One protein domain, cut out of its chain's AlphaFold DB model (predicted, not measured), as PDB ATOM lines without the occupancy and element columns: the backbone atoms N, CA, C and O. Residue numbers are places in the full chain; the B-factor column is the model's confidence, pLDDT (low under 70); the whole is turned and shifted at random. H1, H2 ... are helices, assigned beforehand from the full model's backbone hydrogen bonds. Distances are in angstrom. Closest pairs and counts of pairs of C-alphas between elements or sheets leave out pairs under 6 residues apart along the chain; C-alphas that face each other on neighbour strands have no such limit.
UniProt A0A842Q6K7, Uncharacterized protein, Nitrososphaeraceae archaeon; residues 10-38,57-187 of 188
ATOM      1  N   MET A  10      16.765 -22.594  62.900       36.12
ATOM      2  CA  MET A  10      15.970 -23.800  62.613       36.12
ATOM      3  C   MET A  10      14.965 -23.603  61.471       36.12
ATOM      4  O   MET A  10      14.726 -24.538  60.708       36.12
ATOM      5  N   GLY A  11      14.389 -22.403  61.323       36.25
ATOM      6  CA  GLY A  11      13.504 -22.085  60.197       36.25
ATOM      7  C   GLY A  11      14.251 -21.982  58.863       36.25
ATOM      8  O   GLY A  11      13.740 -22.429  57.835       36.25
ATOM      9  N   ASN A  12      15.478 -21.454  58.882       42.41
ATOM     10  CA  ASN A  12      16.315 -21.324  57.690       42.41
ATOM     11  C   ASN A  12      16.889 -22.687  57.248       42.41
ATOM     12  O   ASN A  12      16.798 -23.032  56.074       42.41
ATOM     13  N   ASP A  13      17.362 -23.524  58.181       39.16
ATOM     14  CA  ASP A  13      17.876 -24.868  57.863       39.16
ATOM     15  C   ASP A  13      16.791 -25.826  57.354       39.16
ATOM     16  O   ASP A  13      17.034 -26.571  56.409       39.16
ATOM     17  N   ALA A  14      15.574 -25.792  57.912       39.09
ATOM     18  CA  ALA A  14      14.471 -26.627  57.426       39.09
ATOM     19  C   ALA A  14      14.019 -26.226  56.009       39.09
ATOM     20  O   ALA A  14      13.733 -27.088  55.175       39.09
ATOM     21  N   THR A  15      14.008 -24.921  55.719       41.94
ATOM     22  CA  THR A  15      13.667 -24.394  54.390       41.94
ATOM     23  C   THR A  15      14.762 -24.734  53.375       41.94
ATOM     24  O   THR A  15      14.454 -25.262  52.308       41.94
ATOM     25  N   ASN A  16      16.039 -24.565  53.735       44.75
ATOM     26  CA  ASN A  16      17.177 -24.919  52.878       44.75
ATOM     27  C   ASN A  16      17.292 -26.430  52.640       44.75
ATOM     28  O   ASN A  16      17.566 -26.850  51.520       44.75
ATOM     29  N   ALA A  17      17.020 -27.258  53.653       41.88
ATOM     30  CA  ALA A  17      16.978 -28.709  53.502       41.88
ATOM     31  C   ALA A  17      15.823 -29.153  52.594       41.88
ATOM     32  O   ALA A  17      16.011 -30.023  51.750       41.88
ATOM     33  N   SER A  18      14.640 -28.533  52.714       45.56
ATOM     34  CA  SER A  18      13.504 -28.833  51.832       45.56
ATOM     35  C   SER A  18      13.765 -28.434  50.376       45.56
ATOM     36  O   SER A  18      13.468 -29.222  49.480       45.56
ATOM     37  N   LEU A  19      14.407 -27.280  50.149       47.41
ATOM     38  CA  LEU A  19      14.845 -26.822  48.828       47.41
ATOM     39  C   LEU A  19      15.891 -27.769  48.229       47.41
ATOM     40  O   LEU A  19      15.738 -28.192  47.088       47.41
ATOM     41  N   HIS A  20      16.893 -28.178  49.012       50.53
ATOM     42  CA  HIS A  20      17.961 -29.073  48.557       50.53
ATOM     43  C   HIS A  20      17.446 -30.486  48.238       50.53
ATOM     44  O   HIS A  20      17.825 -31.076  47.229       50.53
ATOM     45  N   ILE A  21      16.536 -31.025  49.057       54.81
ATOM     46  CA  ILE A  21      15.897 -32.328  48.807       54.81
ATOM     47  C   ILE A  21      15.025 -32.267  47.541       54.81
ATOM     48  O   ILE A  21      14.960 -33.240  46.788       54.81
ATOM     49  N   GLN A  22      14.371 -31.136  47.265       59.19
ATOM     50  CA  GLN A  22      13.578 -30.953  46.044       59.19
ATOM     51  C   GLN A  22      14.430 -30.752  44.793       59.19
ATOM     52  O   GLN A  22      14.114 -31.327  43.750       59.19
ATOM     53  N   GLU A  23      15.519 -29.996  44.888       56.19
ATOM     54  CA  GLU A  23      16.467 -29.795  43.794       56.19
ATOM     55  C   GLU A  23      17.123 -31.128  43.399       56.19
ATOM     56  O   GLU A  23      17.191 -31.481  42.218       56.19
ATOM     57  N   GLU A  24      17.485 -31.948  44.386       61.81
ATOM     58  CA  GLU A  24      18.036 -33.285  44.179       61.81
ATOM     59  C   GLU A  24      17.016 -34.239  43.525       61.81
ATOM     60  O   GLU A  24      17.362 -34.970  42.592       61.81
ATOM     61  N   GLN A  25      15.736 -34.191  43.923       61.22
ATOM     62  CA  GLN A  25      14.676 -34.976  43.273       61.22
ATOM     63  C   GLN A  25      14.406 -34.536  41.830       61.22
ATOM     64  O   GLN A  25      14.273 -35.394  40.952       61.22
ATOM     65  N   MET A  26      14.389 -33.229  41.555       58.28
ATOM     66  CA  MET A  26      14.266 -32.704  40.191       58.28
ATOM     67  C   MET A  26      15.439 -33.162  39.321       58.28
ATOM     68  O   MET A  26      15.235 -33.663  38.216       58.28
ATOM     69  N   THR A  27      16.659 -33.092  39.853       63.94
ATOM     70  CA  THR A  27      17.876 -33.532  39.157       63.94
ATOM     71  C   THR A  27      17.847 -35.031  38.852       63.94
ATOM     72  O   THR A  27      18.247 -35.469  37.773       63.94
ATOM     73  N   LYS A  28      17.293 -35.835  39.764       68.75
ATOM     74  CA  LYS A  28      17.141 -37.285  39.596       68.75
ATOM     75  C   LYS A  28      16.102 -37.652  38.535       68.75
ATOM     76  O   LYS A  28      16.330 -38.570  37.748       68.75
ATOM     77  N   ILE A  29      14.989 -36.918  38.470       67.31
ATOM     78  CA  ILE A  29      13.985 -37.077  37.410       67.31
ATOM     79  C   ILE A  29      14.617 -36.739  36.055       67.31
ATOM     80  O   ILE A  29      14.545 -37.550  35.137       67.31
ATOM     81  N   LEU A  30      15.324 -35.613  35.935       66.81
ATOM     82  CA  LEU A  30      16.040 -35.270  34.700       66.81
ATOM     83  C   LEU A  30      17.031 -36.349  34.272       66.81
ATOM     84  O   LEU A  30      17.088 -36.699  33.094       66.81
ATOM     85  N   HIS A  31      17.808 -36.871  35.222       67.12
ATOM     86  CA  HIS A  31      18.804 -37.896  34.952       67.12
ATOM     87  C   HIS A  31      18.153 -39.171  34.401       67.12
ATOM     88  O   HIS A  31      18.536 -39.636  33.327       67.12
ATOM     89  N   ASN A  32      17.099 -39.668  35.051       67.88
ATOM     90  CA  ASN A  32      16.374 -40.857  34.600       67.88
ATOM     91  C   ASN A  32      15.725 -40.666  33.219       67.88
ATOM     92  O   ASN A  32      15.714 -41.588  32.405       67.88
ATOM     93  N   TRP A  33      15.218 -39.469  32.919       63.22
ATOM     94  CA  TRP A  33      14.647 -39.163  31.605       63.22
ATOM     95  C   TRP A  33      15.711 -38.948  30.515       63.22
ATOM     96  O   TRP A  33      15.459 -39.227  29.344       63.22
ATOM     97  N   SER A  34      16.921 -38.514  30.880       65.25
ATOM     98  CA  SER A  34      18.046 -38.388  29.942       65.25
ATOM     99  C   SER A  34      18.546 -39.744  29.429       65.25
ATOM    100  O   SER A  34      18.961 -39.847  28.276       65.25
ATOM    101  N   GLU A  35      18.435 -40.802  30.235       65.25
ATOM    102  CA  GLU A  35      18.744 -42.172  29.809       65.25
ATOM    103  C   GLU A  35      17.739 -42.687  28.765       65.25
ATOM    104  O   GLU A  35      18.121 -43.392  27.832       65.25
ATOM    105  N   PHE A  36      16.474 -42.258  28.845       62.97
ATOM    106  CA  PHE A  36      15.446 -42.576  27.848       62.97
ATOM    107  C   PHE A  36      15.722 -41.926  26.475       62.97
ATOM    108  O   PHE A  36      15.375 -42.488  25.439       62.97
ATOM    109  N   ASN A  37      16.413 -40.778  26.447       58.34
ATOM    110  CA  ASN A  37      16.798 -40.061  25.221       58.34
ATOM    111  C   ASN A  37      17.787 -40.853  24.338       58.34
ATOM    112  O   ASN A  37      17.848 -40.645  23.131       58.34
ATOM    113  N   LYS A  38      18.541 -41.797  24.918       61.94
ATOM    114  CA  LYS A  38      19.565 -42.581  24.203       61.94
ATOM    115  C   LYS A  38      18.991 -43.668  23.288       61.94
ATOM    116  O   LYS A  38      19.755 -44.331  22.586       61.94
ATOM    117  N   GLN A  57      14.833 -28.288  30.273       80.88
ATOM    118  CA  GLN A  57      15.262 -27.019  30.852       80.88
ATOM    119  C   GLN A  57      14.089 -26.056  31.090       80.88
ATOM    120  O   GLN A  57      14.025 -25.427  32.144       80.88
ATOM    121  N   ASP A  58      13.128 -25.975  30.167       83.94
ATOM    122  CA  ASP A  58      11.913 -25.174  30.361       83.94
ATOM    123  C   ASP A  58      11.062 -25.696  31.526       83.94
ATOM    124  O   ASP A  58      10.563 -24.904  32.327       83.94
ATOM    125  N   LEU A  59      10.949 -27.020  31.670       84.00
ATOM    126  CA  LEU A  59      10.239 -27.648  32.783       84.00
ATOM    127  C   LEU A  59      10.913 -27.353  34.131       84.00
ATOM    128  O   LEU A  59      10.225 -27.060  35.105       84.00
ATOM    129  N   LEU A  60      12.248 -27.373  34.189       84.69
ATOM    130  CA  LEU A  60      12.993 -26.981  35.393       84.69
ATOM    131  C   LEU A  60      12.786 -25.516  35.740       84.69
ATOM    132  O   LEU A  60      12.516 -25.192  36.892       84.69
ATOM    133  N   ASN A  61      12.875 -24.635  34.744       86.44
ATOM    134  CA  ASN A  61      12.666 -23.205  34.935       86.44
ATOM    135  C   ASN A  61      11.254 -22.907  35.458       86.44
ATOM    136  O   ASN A  61      11.073 -22.013  36.286       86.44
ATOM    137  N   LEU A  62      10.255 -23.649  34.976       88.25
ATOM    138  CA  LEU A  62       8.872 -23.567  35.434       88.25
ATOM    139  C   LEU A  62       8.720 -24.114  36.858       88.25
ATOM    140  O   LEU A  62       8.101 -23.454  37.688       88.25
ATOM    141  N   GLY A  63       9.346 -25.253  37.165       86.31
ATOM    142  CA  GLY A  63       9.412 -25.799  38.522       86.31
ATOM    143  C   GLY A  63      10.014 -24.804  39.514       86.31
ATOM    144  O   GLY A  63       9.397 -24.506  40.532       86.31
ATOM    145  N   GLN A  64      11.160 -24.202  39.182       87.94
ATOM    146  CA  GLN A  64      11.800 -23.181  40.016       87.94
ATOM    147  C   GLN A  64      10.890 -21.969  40.247       87.94
ATOM    148  O   GLN A  64      10.813 -21.455  41.362       87.94
ATOM    149  N   ALA A  65      10.176 -21.515  39.215       91.88
ATOM    150  CA  ALA A  65       9.248 -20.397  39.346       91.88
ATOM    151  C   ALA A  65       8.053 -20.731  40.252       91.88
ATOM    152  O   ALA A  65       7.654 -19.894  41.061       91.88
ATOM    153  N   ILE A  66       7.524 -21.960  40.175       89.19
ATOM    154  CA  ILE A  66       6.500 -22.451  41.110       89.19
ATOM    155  C   ILE A  66       7.045 -22.438  42.542       89.19
ATOM    156  O   ILE A  66       6.372 -21.932  43.439       89.19
ATOM    157  N   PHE A  67       8.263 -22.939  42.764       88.69
ATOM    158  CA  PHE A  67       8.874 -22.982  44.096       88.69
ATOM    159  C   PHE A  67       9.115 -21.598  44.696       88.69
ATOM    160  O   PHE A  67       8.807 -21.371  45.870       88.69
ATOM    161  N   ASN A  68       9.622 -20.662  43.895       88.19
ATOM    162  CA  ASN A  68       9.830 -19.282  44.327       88.19
ATOM    163  C   ASN A  68       8.492 -18.625  44.704       88.19
ATOM    164  O   ASN A  68       8.352 -18.100  45.813       88.19
ATOM    165  N   ALA A  69       7.479 -18.762  43.838       90.81
ATOM    166  CA  ALA A  69       6.140 -18.245  44.094       90.81
ATOM    167  C   ALA A  69       5.529 -18.853  45.365       90.81
ATOM    168  O   ALA A  69       4.995 -18.120  46.193       90.81
ATOM    169  N   GLN A  70       5.647 -20.170  45.561       90.12
ATOM    170  CA  GLN A  70       5.148 -20.856  46.753       90.12
ATOM    171  C   GLN A  70       5.842 -20.362  48.029       90.12
ATOM    172  O   GLN A  70       5.171 -20.075  49.020       90.12
ATOM    173  N   THR A  71       7.169 -20.229  48.007       90.50
ATOM    174  CA  THR A  71       7.949 -19.752  49.158       90.50
ATOM    175  C   THR A  71       7.519 -18.348  49.575       90.50
ATOM    176  O   THR A  71       7.195 -18.118  50.742       90.50
ATOM    177  N   ASN A  72       7.443 -17.411  48.627       91.88
ATOM    178  CA  ASN A  72       7.055 -16.035  48.931       91.88
ATOM    179  C   ASN A  72       5.563 -15.912  49.294       91.88
ATOM    180  O   ASN A  72       5.212 -15.112  50.164       91.88
ATOM    181  N   LEU A  73       4.686 -16.735  48.703       94.06
ATOM    182  CA  LEU A  73       3.272 -16.811  49.095       94.06
ATOM    183  C   LEU A  73       3.099 -17.291  50.537       94.06
ATOM    184  O   LEU A  73       2.245 -16.768  51.250       94.06
ATOM    185  N   ASN A  74       3.902 -18.256  50.985       93.94
ATOM    186  CA  ASN A  74       3.849 -18.730  52.367       93.94
ATOM    187  C   ASN A  74       4.207 -17.616  53.357       93.94
ATOM    188  O   ASN A  74       3.521 -17.450  54.366       93.94
ATOM    189  N   GLU A  75       5.239 -16.820  53.062       94.12
ATOM    190  CA  GLU A  75       5.614 -15.682  53.907       94.12
ATOM    191  C   GLU A  75       4.525 -14.596  53.907       94.12
ATOM    192  O   GLU A  75       4.167 -14.088  54.969       94.12
ATOM    193  N   TYR A  76       3.910 -14.305  52.756       97.00
ATOM    194  CA  TYR A  76       2.743 -13.419  52.679       97.00
ATOM    195  C   TYR A  76       1.600 -13.903  53.584       97.00
ATOM    196  O   TYR A  76       1.090 -13.149  54.416       97.00
ATOM    197  N   TRP A  77       1.225 -15.179  53.469       96.50
ATOM    198  CA  TRP A  77       0.150 -15.755  54.273       96.50
ATOM    199  C   TRP A  77       0.472 -15.756  55.758       96.50
ATOM    200  O   TRP A  77      -0.414 -15.497  56.569       96.50
ATOM    201  N   LYS A  78       1.722 -16.016  56.136       97.50
ATOM    202  CA  LYS A  78       2.162 -15.944  57.529       97.50
ATOM    203  C   LYS A  78       1.934 -14.547  58.109       97.50
ATOM    204  O   LYS A  78       1.376 -14.441  59.197       97.50
ATOM    205  N   GLN A  79       2.296 -13.490  57.385       97.31
ATOM    206  CA  GLN A  79       2.113 -12.112  57.852       97.31
ATOM    207  C   GLN A  79       0.627 -11.734  57.984       97.31
ATOM    208  O   GLN A  79       0.221 -11.171  59.001       97.31
ATOM    209  N   ILE A  80      -0.208 -12.139  57.019       97.94
ATOM    210  CA  ILE A  80      -1.674 -11.988  57.095       97.94
ATOM    211  C   ILE A  80      -2.246 -12.728  58.312       97.94
ATOM    212  O   ILE A  80      -3.058 -12.177  59.054       97.94
ATOM    213  N   ASN A  81      -1.807 -13.969  58.547       98.00
ATOM    214  CA  ASN A  81      -2.262 -14.770  59.683       98.00
ATOM    215  C   ASN A  81      -1.851 -14.152  61.023       98.00
ATOM    216  O   ASN A  81      -2.645 -14.174  61.959       98.00
ATOM    217  N   ILE A  82      -0.653 -13.573  61.125       98.00
ATOM    218  CA  ILE A  82      -0.217 -12.869  62.338       98.00
ATOM    219  C   ILE A  82      -1.158 -11.697  62.644       98.00
ATOM    220  O   ILE A  82      -1.644 -11.603  63.771       98.00
ATOM    221  N   ALA A  83      -1.478 -10.858  61.653       98.19
ATOM    222  CA  ALA A  83      -2.410  -9.742  61.841       98.19
ATOM    223  C   ALA A  83      -3.817 -10.226  62.232       98.19
ATOM    224  O   ALA A  83      -4.428  -9.693  63.159       98.19
ATOM    225  N   TYR A  84      -4.305 -11.289  61.589       98.19
ATOM    226  CA  TYR A  84      -5.588 -11.905  61.921       98.19
ATOM    227  C   TYR A  84      -5.627 -12.443  63.363       98.19
ATOM    228  O   TYR A  84      -6.573 -12.187  64.111       98.19
ATOM    229  N   VAL A  85      -4.589 -13.168  63.790       98.44
ATOM    230  CA  VAL A  85      -4.477 -13.695  65.160       98.44
ATOM    231  C   VAL A  85      -4.379 -12.557  66.178       98.44
ATOM    232  O   VAL A  85      -4.991 -12.627  67.242       98.44
ATOM    233  N   GLN A  86      -3.659 -11.484  65.857       98.00
ATOM    234  CA  GLN A  86      -3.566 -10.313  66.724       98.00
ATOM    235  C   GLN A  86      -4.923  -9.615  66.888       98.00
ATOM    236  O   GLN A  86      -5.328  -9.339  68.016       98.00
ATOM    237  N   ALA A  87      -5.648  -9.391  65.789       98.31
ATOM    238  CA  ALA A  87      -6.981  -8.794  65.825       98.31
ATOM    239  C   ALA A  87      -7.963  -9.655  66.628       98.31
ATOM    240  O   ALA A  87      -8.635  -9.167  67.530       98.31
ATOM    241  N   THR A  88      -8.016 -10.960  66.357       97.56
ATOM    242  CA  THR A  88      -8.911 -11.880  67.080       97.56
ATOM    243  C   THR A  88      -8.595 -11.960  68.571       97.56
ATOM    244  O   THR A  88      -9.520 -11.997  69.385       97.56
ATOM    245  N   LYS A  89      -7.312 -11.927  68.949       97.94
ATOM    246  CA  LYS A  89      -6.895 -11.840  70.352       97.94
ATOM    247  C   LYS A  89      -7.422 -10.563  71.011       97.94
ATOM    248  O   LYS A  89      -8.046 -10.645  72.065       97.94
ATOM    249  N   GLU A  90      -7.233  -9.411  70.373       97.31
ATOM    250  CA  GLU A  90      -7.705  -8.113  70.874       97.31
ATOM    251  C   GLU A  90      -9.233  -8.096  71.061       97.31
ATOM    252  O   GLU A  90      -9.736  -7.665  72.103       97.31
ATOM    253  N   VAL A  91      -9.984  -8.639  70.096       97.75
ATOM    254  CA  VAL A  91     -11.443  -8.800  70.212       97.75
ATOM    255  C   VAL A  91     -11.800  -9.676  71.406       97.75
ATOM    256  O   VAL A  91     -12.668  -9.307  72.192       97.75
ATOM    257  N   SER A  92     -11.122 -10.809  71.583       95.94
ATOM    258  CA  SER A  92     -11.397 -11.713  72.704       95.94
ATOM    259  C   SER A  92     -11.099 -11.091  74.072       95.94
ATOM    260  O   SER A  92     -11.705 -11.493  75.068       95.94
ATOM    261  N   GLU A  93     -10.139 -10.171  74.147       96.00
ATOM    262  CA  GLU A  93      -9.742  -9.517  75.395       96.00
ATOM    263  C   GLU A  93     -10.656  -8.338  75.745       96.00
ATOM    264  O   GLU A  93     -10.952  -8.131  76.923       96.00
ATOM    265  N   ARG A  94     -11.116  -7.583  74.739       95.00
ATOM    266  CA  ARG A  94     -11.806  -6.299  74.949       95.00
ATOM    267  C   ARG A  94     -13.305  -6.324  74.687       95.00
ATOM    268  O   ARG A  94     -14.015  -5.505  75.268       95.00
ATOM    269  N   ALA A  95     -13.797  -7.201  73.816       94.62
ATOM    270  CA  ALA A  95     -15.209  -7.209  73.454       94.62
ATOM    271  C   ALA A  95     -16.087  -7.803  74.575       94.62
ATOM    272  O   ALA A  95     -15.628  -8.667  75.333       94.62
ATOM    273  N   PRO A  96     -17.364  -7.383  74.685       92.81
ATOM    274  CA  PRO A  96     -18.316  -8.002  75.597       92.81
ATOM    275  C   PRO A  96     -18.389  -9.518  75.379       92.81
ATOM    276  O   PRO A  96     -18.635  -9.992  74.272       92.81
ATOM    277  N   LYS A  97     -18.180 -10.289  76.452       91.50
ATOM    278  CA  LYS A  97     -18.192 -11.765  76.405       91.50
ATOM    279  C   LYS A  97     -19.599 -12.354  76.343       91.50
ATOM    280  O   LYS A  97     -19.770 -13.515  75.988       91.50
ATOM    281  N   GLN A  98     -20.591 -11.568  76.738       92.00
ATOM    282  CA  GLN A  98     -22.003 -11.910  76.677       92.00
ATOM    283  C   GLN A  98     -22.729 -10.758  75.997       92.00
ATOM    284  O   GLN A  98     -22.478  -9.598  76.317       92.00
ATOM    285  N   ILE A  99     -23.613 -11.087  75.061       90.38
ATOM    286  CA  ILE A  99     -24.407 -10.111  74.322       90.38
ATOM    287  C   ILE A  99     -25.844 -10.262  74.800       90.38
ATOM    288  O   ILE A  99     -26.575 -11.131  74.328       90.38
ATOM    289  N   ASN A 100     -26.219  -9.443  75.781       92.75
ATOM    290  CA  ASN A 100     -27.532  -9.503  76.422       92.75
ATOM    291  C   ASN A 100     -28.427  -8.327  76.004       92.75
ATOM    292  O   ASN A 100     -29.635  -8.346  76.235       92.75
ATOM    293  N   SER A 101     -27.845  -7.306  75.373       94.94
ATOM    294  CA  SER A 101     -28.535  -6.117  74.894       94.94
ATOM    295  C   SER A 101     -28.043  -5.681  73.512       94.94
ATOM    296  O   SER A 101     -26.995  -6.108  73.021       94.94
ATOM    297  N   LYS A 102     -28.805  -4.782  72.880       93.94
ATOM    298  CA  LYS A 102     -28.404  -4.139  71.622       93.94
ATOM    299  C   LYS A 102     -27.115  -3.322  71.782       93.94
ATOM    300  O   LYS A 102     -26.308  -3.293  70.862       93.94
ATOM    301  N   GLU A 103     -26.914  -2.697  72.939       94.50
ATOM    302  CA  GLU A 103     -25.709  -1.913  73.223       94.50
ATOM    303  C   GLU A 103     -24.468  -2.815  73.309       94.50
ATOM    304  O   GLU A 103     -23.444  -2.503  72.705       94.50
ATOM    305  N   ASP A 104     -24.578  -3.985  73.956       92.75
ATOM    306  CA  ASP A 104     -23.485  -4.971  74.018       92.75
ATOM    307  C   ASP A 104     -23.087  -5.452  72.616       92.75
ATOM    308  O   ASP A 104     -21.904  -5.613  72.312       92.75
ATOM    309  N   PHE A 105     -24.077  -5.656  71.741       95.25
ATOM    310  CA  PHE A 105     -23.833  -6.045  70.354       95.25
ATOM    311  C   PHE A 105     -23.118  -4.942  69.566       95.25
ATOM    312  O   PHE A 105     -22.151  -5.222  68.856       95.25
ATOM    313  N   GLU A 106     -23.551  -3.685  69.698       96.81
ATOM    314  CA  GLU A 106     -22.894  -2.559  69.027       96.81
ATOM    315  C   GLU A 106     -21.462  -2.349  69.529       96.81
ATOM    316  O   GLU A 106     -20.558  -2.095  68.728       96.81
ATOM    317  N   GLN A 107     -21.219  -2.530  70.829       96.19
ATOM    318  CA  GLN A 107     -19.870  -2.494  71.390       96.19
ATOM    319  C   GLN A 107     -19.002  -3.641  70.870       96.19
ATOM    320  O   GLN A 107     -17.878  -3.392  70.435       96.19
ATOM    321  N   TYR A 108     -19.520  -4.874  70.842       96.88
ATOM    322  CA  TYR A 108     -18.826  -6.016  70.244       96.88
ATOM    323  C   TYR A 108     -18.456  -5.741  68.781       96.88
ATOM    324  O   TYR A 108     -17.301  -5.919  68.386       96.88
ATOM    325  N   ARG A 109     -19.412  -5.245  67.986       97.56
ATOM    326  CA  ARG A 109     -19.209  -4.896  66.574       97.56
ATOM    327  C   ARG A 109     -18.119  -3.842  66.416       97.56
ATOM    328  O   ARG A 109     -17.210  -4.030  65.613       97.56
ATOM    329  N   LYS A 110     -18.190  -2.754  67.185       98.00
ATOM    330  CA  LYS A 110     -17.216  -1.659  67.130       98.00
ATOM    331  C   LYS A 110     -15.813  -2.128  67.506       98.00
ATOM    332  O   LYS A 110     -14.866  -1.829  66.791       98.00
ATOM    333  N   ILE A 111     -15.682  -2.883  68.596       97.94
ATOM    334  CA  ILE A 111     -14.389  -3.420  69.043       97.94
ATOM    335  C   ILE A 111     -13.820  -4.380  68.000       97.94
ATOM    336  O   ILE A 111     -12.631  -4.319  67.710       97.94
ATOM    337  N   THR A 112     -14.669  -5.206  67.390       97.81
ATOM    338  CA  THR A 112     -14.263  -6.106  66.307       97.81
ATOM    339  C   THR A 112     -13.736  -5.340  65.104       97.81
ATOM    340  O   THR A 112     -12.623  -5.605  64.663       97.81
ATOM    341  N   ILE A 113     -14.494  -4.366  64.597       98.31
ATOM    342  CA  ILE A 113     -14.073  -3.562  63.445       98.31
ATOM    343  C   ILE A 113     -12.747  -2.860  63.745       98.31
ATOM    344  O   ILE A 113     -11.803  -3.032  62.981       98.31
ATOM    345  N   ASN A 114     -12.650  -2.165  64.880       98.38
ATOM    346  CA  ASN A 114     -11.450  -1.414  65.241       98.38
ATOM    347  C   ASN A 114     -10.222  -2.324  65.392       98.38
ATOM    348  O   ASN A 114      -9.164  -2.009  64.866       98.38
ATOM    349  N   ALA A 115     -10.354  -3.481  66.053       98.38
ATOM    350  CA  ALA A 115      -9.237  -4.409  66.243       98.38
ATOM    351  C   ALA A 115      -8.686  -4.947  64.912       98.38
ATOM    352  O   ALA A 115      -7.472  -5.073  64.739       98.38
ATOM    353  N   PHE A 116      -9.573  -5.268  63.966       98.31
ATOM    354  CA  PHE A 116      -9.171  -5.704  62.632       98.31
ATOM    355  C   PHE A 116      -8.602  -4.552  61.800       98.31
ATOM    356  O   PHE A 116      -7.579  -4.735  61.145       98.31
ATOM    357  N   GLU A 117      -9.226  -3.374  61.845       98.44
ATOM    358  CA  GLU A 117      -8.750  -2.175  61.157       98.44
ATOM    359  C   GLU A 117      -7.340  -1.802  61.620       98.44
ATOM    360  O   GLU A 117      -6.453  -1.656  60.782       98.44
ATOM    361  N   ASP A 118      -7.092  -1.754  62.928       98.25
ATOM    362  CA  ASP A 118      -5.783  -1.435  63.497       98.25
ATOM    363  C   ASP A 118      -4.725  -2.476  63.095       98.25
ATOM    364  O   ASP A 118      -3.637  -2.127  62.625       98.25
ATOM    365  N   ALA A 119      -5.030  -3.772  63.237       98.25
ATOM    366  CA  ALA A 119      -4.083  -4.840  62.918       98.25
ATOM    367  C   ALA A 119      -3.692  -4.845  61.431       98.25
ATOM    368  O   ALA A 119      -2.506  -4.925  61.098       98.25
ATOM    369  N   PHE A 120      -4.671  -4.727  60.530       97.94
ATOM    370  CA  PHE A 120      -4.409  -4.731  59.093       97.94
ATOM    371  C   PHE A 120      -3.850  -3.402  58.588       97.94
ATOM    372  O   PHE A 120      -3.010  -3.417  57.693       97.94
ATOM    373  N   THR A 121      -4.215  -2.265  59.183       98.25
ATOM    374  CA  THR A 121      -3.590  -0.973  58.864       98.25
ATOM    375  C   THR A 121      -2.106  -0.996  59.203       98.25
ATOM    376  O   THR A 121      -1.287  -0.583  58.381       98.25
ATOM    377  N   ASN A 122      -1.735  -1.549  60.362       97.62
ATOM    378  CA  ASN A 122      -0.334  -1.726  60.742       97.62
ATOM    379  C   ASN A 122       0.403  -2.678  59.792       97.62
ATOM    380  O   ASN A 122       1.506  -2.364  59.347       97.62
ATOM    381  N   LEU A 123      -0.215  -3.810  59.434       98.19
ATOM    382  CA  LEU A 123       0.363  -4.752  58.475       98.19
ATOM    383  C   LEU A 123       0.604  -4.090  57.112       98.19
ATOM    384  O   LEU A 123       1.721  -4.131  56.599       98.19
ATOM    385  N   PHE A 124      -0.419  -3.466  56.530       97.31
ATOM    386  CA  PHE A 124      -0.343  -2.871  55.194       97.31
ATOM    387  C   PHE A 124       0.546  -1.629  55.138       97.31
ATOM    388  O   PHE A 124       1.125  -1.347  54.092       97.31
ATOM    389  N   SER A 125       0.710  -0.927  56.259       97.12
ATOM    390  CA  SER A 125       1.661   0.185  56.375       97.12
ATOM    391  C   SER A 125       3.100  -0.284  56.616       97.12
ATOM    392  O   SER A 125       4.027   0.524  56.538       97.12
ATOM    393  N   SER A 126       3.317  -1.570  56.914       97.38
ATOM    394  CA  SER A 126       4.657  -2.094  57.170       97.38
ATOM    395  C   SER A 126       5.480  -2.203  55.884       97.38
ATOM    396  O   SER A 126       5.013  -2.610  54.809       97.38
ATOM    397  N   LYS A 127       6.762  -1.851  56.006       97.06
ATOM    398  CA  LYS A 127       7.717  -1.967  54.906       97.06
ATOM    399  C   LYS A 127       7.986  -3.434  54.578       97.06
ATOM    400  O   LYS A 127       8.095  -3.762  53.397       97.06
ATOM    401  N   GLU A 128       8.076  -4.306  55.585       95.81
ATOM    402  CA  GLU A 128       8.274  -5.741  55.371       95.81
ATOM    403  C   GLU A 128       7.156  -6.340  54.515       95.81
ATOM    404  O   GLU A 128       7.452  -7.006  53.522       95.81
ATOM    405  N   PHE A 129       5.889  -6.046  54.829       97.12
ATOM    406  CA  PHE A 129       4.762  -6.567  54.057       97.12
ATOM    407  C   PHE A 129       4.767  -6.068  52.617       97.12
ATOM    408  O   PHE A 129       4.562  -6.853  51.694       97.12
ATOM    409  N   SER A 130       5.073  -4.786  52.400       97.19
ATOM    410  CA  SER A 130       5.186  -4.222  51.049       97.19
ATOM    411  C   SER A 130       6.252  -4.942  50.211       97.19
ATOM    412  O   SER A 130       6.040  -5.219  49.029       97.19
ATOM    413  N   VAL A 131       7.390  -5.296  50.823       97.50
ATOM    414  CA  VAL A 131       8.451  -6.076  50.164       97.50
ATOM    415  C   VAL A 131       7.983  -7.499  49.863       97.50
ATOM    416  O   VAL A 131       8.184  -7.977  48.745       97.50
ATOM    417  N   THR A 132       7.349  -8.176  50.822       97.31
ATOM    418  CA  THR A 132       6.815  -9.533  50.631       97.31
ATOM    419  C   THR A 132       5.756  -9.566  49.529       97.31
ATOM    420  O   THR A 132       5.834 -10.400  48.628       97.31
ATOM    421  N   TYR A 133       4.813  -8.623  49.542       96.12
ATOM    422  CA  TYR A 133       3.790  -8.486  48.508       96.12
ATOM    423  C   TYR A 133       4.414  -8.269  47.125       96.12
ATOM    424  O   TYR A 133       4.071  -8.978  46.180       96.12
ATOM    425  N   GLY A 134       5.391  -7.362  47.011       97.31
ATOM    426  CA  GLY A 134       6.100  -7.117  45.754       97.31
ATOM    427  C   GLY A 134       6.797  -8.365  45.203       97.31
ATOM    428  O   GLY A 134       6.712  -8.634  44.003       97.31
ATOM    429  N   LYS A 135       7.429  -9.168  46.072       96.81
ATOM    430  CA  LYS A 135       8.031 -10.457  45.686       96.81
ATOM    431  C   LYS A 135       6.981 -11.443  45.181       96.81
ATOM    432  O   LYS A 135       7.149 -11.989  44.097       96.81
ATOM    433  N   VAL A 136       5.878 -11.612  45.912       96.94
ATOM    434  CA  VAL A 136       4.767 -12.484  45.500       96.94
ATOM    435  C   VAL A 136       4.216 -12.074  44.138       96.94
ATOM    436  O   VAL A 136       4.066 -12.918  43.257       96.94
ATOM    437  N   SER A 137       3.938 -10.784  43.938       95.81
ATOM    438  CA  SER A 137       3.440 -10.283  42.656       95.81
ATOM    439  C   SER A 137       4.433 -10.531  41.521       95.81
ATOM    440  O   SER A 137       4.034 -10.981  40.449       95.81
ATOM    441  N   SER A 138       5.723 -10.274  41.753       97.25
ATOM    442  CA  SER A 138       6.774 -10.509  40.760       97.25
ATOM    443  C   SER A 138       6.884 -11.988  40.383       97.25
ATOM    444  O   SER A 138       6.903 -12.314  39.196       97.25
ATOM    445  N   ASP A 139       6.898 -12.882  41.369       96.75
ATOM    446  CA  ASP A 139       7.055 -14.320  41.141       96.75
ATOM    447  C   ASP A 139       5.828 -14.939  40.470       96.75
ATOM    448  O   ASP A 139       5.971 -15.772  39.577       96.75
ATOM    449  N   LEU A 140       4.616 -14.498  40.826       93.38
ATOM    450  CA  LEU A 140       3.391 -14.913  40.136       93.38
ATOM    451  C   LEU A 140       3.392 -14.460  38.670       93.38
ATOM    452  O   LEU A 140       3.043 -15.238  37.783       93.38
ATOM    453  N   LEU A 141       3.816 -13.222  38.392       96.38
ATOM    454  CA  LEU A 141       3.941 -12.726  37.018       96.38
ATOM    455  C   LEU A 141       4.996 -13.503  36.225       96.38
ATOM    456  O   LEU A 141       4.784 -13.806  35.051       96.38
ATOM    457  N   ASP A 142       6.131 -13.815  36.845       95.56
ATOM    458  CA  ASP A 142       7.184 -14.615  36.230       95.56
ATOM    459  C   ASP A 142       6.718 -16.053  35.942       95.56
ATOM    460  O   ASP A 142       6.929 -16.564  34.838       95.56
ATOM    461  N   LEU A 143       5.988 -16.667  36.878       94.31
ATOM    462  CA  LEU A 143       5.350 -17.966  36.693       94.31
ATOM    463  C   LEU A 143       4.371 -17.949  35.513       94.31
ATOM    464  O   LEU A 143       4.464 -18.807  34.632       94.31
ATOM    465  N   PHE A 144       3.477 -16.958  35.434       92.75
ATOM    466  CA  PHE A 144       2.534 -16.848  34.315       92.75
ATOM    467  C   PHE A 144       3.240 -16.672  32.972       92.75
ATOM    468  O   PHE A 144       2.865 -17.317  31.992       92.75
ATOM    469  N   LYS A 145       4.302 -15.862  32.918       93.62
ATOM    470  CA  LYS A 145       5.111 -15.698  31.700       93.62
ATOM    471  C   LYS A 145       5.756 -17.013  31.268       93.62
ATOM    472  O   LYS A 145       5.749 -17.332  30.080       93.62
ATOM    473  N   LYS A 146       6.315 -17.780  32.206       91.62
ATOM    474  CA  LYS A 146       6.929 -19.085  31.913       91.62
ATOM    475  C   LYS A 146       5.894 -20.118  31.467       91.62
ATOM    476  O   LYS A 146       6.137 -20.810  30.484       91.62
ATOM    477  N   MET A 147       4.730 -20.161  32.114       89.00
ATOM    478  CA  MET A 147       3.592 -20.992  31.701       89.00
ATOM    479  C   MET A 147       3.125 -20.661  30.280       89.00
ATOM    480  O   MET A 147       2.928 -21.569  29.475       89.00
ATOM    481  N   GLN A 148       2.995 -19.374  29.947       89.38
ATOM    482  CA  GLN A 148       2.604 -18.943  28.605       89.38
ATOM    483  C   GLN A 148       3.635 -19.379  27.556       89.38
ATOM    484  O   GLN A 148       3.264 -20.002  26.563       89.38
ATOM    485  N   LYS A 149       4.928 -19.125  27.797       88.94
ATOM    486  CA  LYS A 149       6.007 -19.552  26.890       88.94
ATOM    487  C   LYS A 149       6.020 -21.064  26.683       88.94
ATOM    488  O   LYS A 149       6.197 -21.536  25.563       88.94
ATOM    489  N   PHE A 150       5.820 -21.820  27.759       86.44
ATOM    490  CA  PHE A 150       5.739 -23.272  27.690       86.44
ATOM    491  C   PHE A 150       4.544 -23.725  26.839       86.44
ATOM    492  O   PHE A 150       4.703 -24.578  25.969       86.44
ATOM    493  N   ALA A 151       3.366 -23.121  27.017       84.75
ATOM    494  CA  ALA A 151       2.185 -23.416  26.205       84.75
ATOM    495  C   ALA A 151       2.400 -23.085  24.716       84.75
ATOM    496  O   ALA A 151       2.122 -23.920  23.858       84.75
ATOM    497  N   GLU A 152       2.957 -21.914  24.399       86.19
ATOM    498  CA  GLU A 152       3.258 -21.504  23.020       86.19
ATOM    499  C   GLU A 152       4.259 -22.440  22.341       86.19
ATOM    500  O   GLU A 152       4.078 -22.801  21.180       86.19
ATOM    501  N   LYS A 153       5.285 -22.896  23.069       83.44
ATOM    502  CA  LYS A 153       6.232 -23.892  22.555       83.44
ATOM    503  C   LYS A 153       5.533 -25.205  22.198       83.44
ATOM    504  O   LYS A 153       5.806 -25.768  21.143       83.44
ATOM    505  N   ASN A 154       4.604 -25.667  23.036       78.62
ATOM    506  CA  ASN A 154       3.820 -26.872  22.757       78.62
ATOM    507  C   ASN A 154       2.900 -26.694  21.538       78.62
ATOM    508  O   ASN A 154       2.815 -27.595  20.707       78.62
ATOM    509  N   LEU A 155       2.260 -25.529  21.381       80.69
ATOM    510  CA  LEU A 155       1.461 -25.223  20.189       80.69
ATOM    511  C   LEU A 155       2.316 -25.261  18.915       80.69
ATOM    512  O   LEU A 155       1.921 -25.911  17.950       80.69
ATOM    513  N   LYS A 156       3.520 -24.671  18.941       79.88
ATOM    514  CA  LYS A 156       4.462 -24.720  17.810       79.88
ATOM    515  C   LYS A 156       4.866 -26.144  17.443       79.88
ATOM    516  O   LYS A 156       4.855 -26.485  16.266       79.88
ATOM    517  N   VAL A 157       5.164 -26.991  18.431       77.06
ATOM    518  CA  VAL A 157       5.485 -28.414  18.197       77.06
ATOM    519  C   VAL A 157       4.319 -29.153  17.529       77.06
ATOM    520  O   VAL A 157       4.538 -30.024  16.691       77.06
ATOM    521  N   LEU A 158       3.076 -28.787  17.853       75.31
ATOM    522  CA  LEU A 158       1.868 -29.351  17.243       75.31
ATOM    523  C   LEU A 158       1.481 -28.688  15.909       75.31
ATOM    524  O   LEU A 158       0.440 -29.032  15.351       75.31
ATOM    525  N   ASN A 159       2.293 -27.757  15.389       76.81
ATOM    526  CA  ASN A 159       1.973 -26.910  14.234       76.81
ATOM    527  C   ASN A 159       0.633 -26.162  14.385       76.81
ATOM    528  O   ASN A 159      -0.087 -25.940  13.412       76.81
ATOM    529  N   LEU A 160       0.286 -25.792  15.618       77.88
ATOM    530  CA  LEU A 160      -0.883 -24.983  15.934       77.88
ATOM    531  C   LEU A 160      -0.475 -23.507  16.044       77.88
ATOM    532  O   LEU A 160       0.586 -23.213  16.599       77.88
ATOM    533  N   PRO A 161      -1.310 -22.572  15.556       75.19
ATOM    534  CA  PRO A 161      -0.996 -21.152  15.601       75.19
ATOM    535  C   PRO A 161      -0.897 -20.663  17.047       75.19
ATOM    536  O   PRO A 161      -1.791 -20.895  17.866       75.19
ATOM    537  N   THR A 162       0.192 -19.963  17.359       85.44
ATOM    538  CA  THR A 162       0.368 -19.313  18.663       85.44
ATOM    539  C   THR A 162      -0.348 -17.969  18.719       85.44
ATOM    540  O   THR A 162      -0.671 -17.370  17.691       85.44
ATOM    541  N   ARG A 163      -0.588 -17.462  19.934       83.25
ATOM    542  CA  ARG A 163      -1.201 -16.140  20.115       83.25
ATOM    543  C   ARG A 163      -0.368 -15.042  19.456       83.25
ATOM    544  O   ARG A 163      -0.923 -14.219  18.744       83.25
ATOM    545  N   ASP A 164       0.948 -15.074  19.643       82.00
ATOM    546  CA  ASP A 164       1.854 -14.076  19.072       82.00
ATOM    547  C   ASP A 164       1.847 -14.099  17.532       82.00
ATOM    548  O   ASP A 164       1.859 -13.045  16.898       82.00
ATOM    549  N   GLU A 165       1.763 -15.281  16.914       81.81
ATOM    550  CA  GLU A 165       1.624 -15.408  15.455       81.81
ATOM    551  C   GLU A 165       0.266 -14.888  14.966       81.81
ATOM    552  O   GLU A 165       0.209 -14.168  13.971       81.81
ATOM    553  N   MET A 166      -0.822 -15.187  15.681       87.88
ATOM    554  CA  MET A 166      -2.151 -14.649  15.366       87.88
ATOM    555  C   MET A 166      -2.199 -13.123  15.499       87.88
ATOM    556  O   MET A 166      -2.762 -12.450  14.636       87.88
ATOM    557  N   ASP A 167      -1.579 -12.567  16.539       89.06
ATOM    558  CA  ASP A 167      -1.487 -11.123  16.756       89.06
ATOM    559  C   ASP A 167      -0.672 -10.442  15.648       89.06
ATOM    560  O   ASP A 167      -1.031  -9.349  15.199       89.06
ATOM    561  N   GLN A 168       0.398 -11.082  15.167       89.19
ATOM    562  CA  GLN A 168       1.169 -10.580  14.032       89.19
ATOM    563  C   GLN A 168       0.343 -10.601  12.743       89.19
ATOM    564  O   GLN A 168       0.261  -9.582  12.063       89.19
ATOM    565  N   VAL A 169      -0.359 -11.702  12.455       88.62
ATOM    566  CA  VAL A 169      -1.264 -11.792  11.296       88.62
ATOM    567  C   VAL A 169      -2.344 -10.707  11.353       88.62
ATOM    568  O   VAL A 169      -2.652 -10.085  10.338       88.62
ATOM    569  N   LEU A 170      -2.907 -10.426  12.531       87.19
ATOM    570  CA  LEU A 170      -3.888  -9.350  12.703       87.19
ATOM    571  C   LEU A 170      -3.287  -7.966  12.431       87.19
ATOM    572  O   LEU A 170      -3.935  -7.146  11.775       87.19
ATOM    573  N   LYS A 171      -2.062  -7.699  12.902       92.19
ATOM    574  CA  LYS A 171      -1.342  -6.451  12.598       92.19
ATOM    575  C   LYS A 171      -1.079  -6.310  11.103       92.19
ATOM    576  O   LYS A 171      -1.406  -5.263  10.550       92.19
ATOM    577  N   ASP A 172      -0.599  -7.365  10.454       92.31
ATOM    578  CA  ASP A 172      -0.320  -7.373   9.017       92.31
ATOM    579  C   ASP A 172      -1.608  -7.130   8.215       92.31
ATOM    580  O   ASP A 172      -1.637  -6.308   7.301       92.31
ATOM    581  N   ILE A 173      -2.726  -7.758   8.602       92.06
ATOM    582  CA  ILE A 173      -4.045  -7.504   7.999       92.06
ATOM    583  C   ILE A 173      -4.458  -6.037   8.171       92.06
ATOM    584  O   ILE A 173      -5.003  -5.434   7.241       92.06
ATOM    585  N   HIS A 174      -4.246  -5.455   9.352       92.94
ATOM    586  CA  HIS A 174      -4.553  -4.047   9.598       92.94
ATOM    587  C   HIS A 174      -3.686  -3.108   8.757       92.94
ATOM    588  O   HIS A 174      -4.213  -2.147   8.191       92.94
ATOM    589  N   GLU A 175      -2.393  -3.396   8.635       93.19
ATOM    590  CA  GLU A 175      -1.458  -2.630   7.815       93.19
ATOM    591  C   GLU A 175      -1.818  -2.724   6.330       93.19
ATOM    592  O   GLU A 175      -1.961  -1.698   5.670       93.19
ATOM    593  N   ILE A 176      -2.119  -3.924   5.826       93.81
ATOM    594  CA  ILE A 176      -2.598  -4.137   4.454       93.81
ATOM    595  C   ILE A 176      -3.885  -3.343   4.196       93.81
ATOM    596  O   ILE A 176      -3.986  -2.644   3.187       93.81
ATOM    597  N   LYS A 177      -4.870  -3.403   5.104       91.25
ATOM    598  CA  LYS A 177      -6.122  -2.634   4.973       91.25
ATOM    599  C   LYS A 177      -5.861  -1.132   4.892       91.25
ATOM    600  O   LYS A 177      -6.517  -0.447   4.106       91.25
ATOM    601  N   ARG A 178      -4.921  -0.629   5.693       92.31
ATOM    602  CA  ARG A 178      -4.523   0.779   5.682       92.31
ATOM    603  C   ARG A 178      -3.858   1.154   4.360       92.31
ATOM    604  O   ARG A 178      -4.301   2.104   3.728       92.31
ATOM    605  N   THR A 179      -2.894   0.363   3.896       92.25
ATOM    606  CA  THR A 179      -2.217   0.584   2.611       92.25
ATOM    607  C   THR A 179      -3.211   0.578   1.448       92.25
ATOM    608  O   THR A 179      -3.165   1.464   0.603       92.25
ATOM    609  N   ILE A 180      -4.173  -0.354   1.425       91.44
ATOM    610  CA  ILE A 180      -5.246  -0.381   0.411       91.44
ATOM    611  C   ILE A 180      -6.112   0.881   0.474       91.44
ATOM    612  O   ILE A 180      -6.448   1.451  -0.566       91.44
ATOM    613  N   HIS A 181      -6.489   1.323   1.675       90.56
ATOM    614  CA  HIS A 181      -7.259   2.552   1.850       90.56
ATOM    615  C   HIS A 181      -6.499   3.779   1.326       90.56
ATOM    616  O   HIS A 181      -7.074   4.588   0.596       90.56
ATOM    617  N   ASP A 182      -5.215   3.888   1.663       92.06
ATOM    618  CA  ASP A 182      -4.357   4.999   1.257       92.06
ATOM    619  C   ASP A 182      -4.133   5.000  -0.264       92.06
ATOM    620  O   ASP A 182      -4.300   6.045  -0.896       92.06
ATOM    621  N   MET A 183      -3.889   3.831  -0.874       88.00
ATOM    622  CA  MET A 183      -3.804   3.677  -2.335       88.00
ATOM    623  C   MET A 183      -5.088   4.156  -3.021       88.00
ATOM    624  O   MET A 183      -5.033   5.041  -3.876       88.00
ATOM    625  N   LYS A 184      -6.252   3.678  -2.556       83.69
ATOM    626  CA  LYS A 184      -7.566   4.074  -3.085       83.69
ATOM    627  C   LYS A 184      -7.830   5.579  -2.950       83.69
ATOM    628  O   LYS A 184      -8.510   6.167  -3.786       83.69
ATOM    629  N   LYS A 185      -7.322   6.214  -1.892       84.19
ATOM    630  CA  LYS A 185      -7.448   7.663  -1.671       84.19
ATOM    631  C   LYS A 185      -6.494   8.474  -2.554       84.19
ATOM    632  O   LYS A 185      -6.830   9.594  -2.927       84.19
ATOM    633  N   SER A 186      -5.330   7.917  -2.887       82.75
ATOM    634  CA  SER A 186      -4.306   8.554  -3.725       82.75
ATOM    635  C   SER A 186      -4.566   8.479  -5.237       82.75
ATOM    636  O   SER A 186      -3.828   9.096  -6.001       82.75
ATOM    637  N   GLY A 187      -5.637   7.807  -5.674       62.50
ATOM    638  CA  GLY A 187      -6.079   7.812  -7.073       62.50
ATOM    639  C   GLY A 187      -5.361   6.819  -7.994       62.50
ATOM    640  O   GLY A 187      -5.341   7.047  -9.202       62.50
TER     641      GLY A 187
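What this domain is: This is residues 10 to 38 and 57 to 187 of the 188 residues of an uncharacterized protein of Nitrososphaeraceae archaeon (UniProt A0A842Q6K7). One long helix, H2, has two helices along one side, H3 packed on residues 79 to 94 of it and H4 on its earlier part, with a corner where H3 and H4 meet; H5 sticks out beyond the end of H4 as an arm with residues 166 to 186, and H1 is only loosely placed near the beginning of H2, on the side away from H4. The printed part has 160 residues with five named helices, in the order H1, H2, H3, H4, H5, and no named strand; the class is all helix. The whole is extended, with a radius of gyration of the C-alphas of 27.3 A, and flat, spanning 83 by 62 by 29 A.

How they stand to each other: The longest helix is H2, residues 57 to 94. With its residues 79 to 94 alone it touches H3, residues 102 to 125, at a steep tilt of 38 degrees, opposite ways; the closest C-alphas, of Ala 87 and Ala 115, are 4.9 A apart. H2 and H3 form a helical hairpin. H2 also touches H4, residues 127 to 157, opposite ways at a shallow tilt of 33 degrees, only just short of steep; the closest C-alphas, of Ala 69 and Asp 139, are 5.0 A apart. H3 and H4 are close but not clearly touching, their closest C-alphas, of Leu 123 and Phe 129, 6.5 A apart, and at 71 degrees they are only just about perpendicular. H5, residues 163 to 186, is close to H4 but not clearly touching it, about perpendicular at 78 degrees; the closest C-alphas, of Glu 152 and Arg 163, are 7.6 A apart. H1, residues 10 to 36, is close to H2 but not clearly touching, opposite ways at a shallow tilt of 27 degrees; the C-alphas of Met 26 and Leu 60, the closest, are 7.6 A apart. H1 and H4 are apart. In H2, H3, H4 and H5 every O i to N i+4 pair is within hydrogen-bond range; in H1, 22 of 23 are.

Where its parts are: H2 is 55.7 A long, from C-alpha 57 at (15.262, -27.019, 30.852) to C-alpha 94 at (-11.806, -6.299, 74.949). H3 measures 34.0 A, H4 45.3 A. H5 is 34.5 A long and ends with C-alpha 186 at (-4.306, 8.554, -3.725). H1, 39.5 A, begins with C-alpha 10 at (15.970, -23.800, 62.613).

The domain as a whole: The two C-alphas farthest apart, of Asn 100 and Gly 187, are 87.9 A apart. Residues 39 to 56 are cut out, and C-alphas 38 and 57 are 17.5 A apart across the cut. Of the links that are printed whole, none is long. Confidence is low, under 70, at residues 10 to 38 and 187.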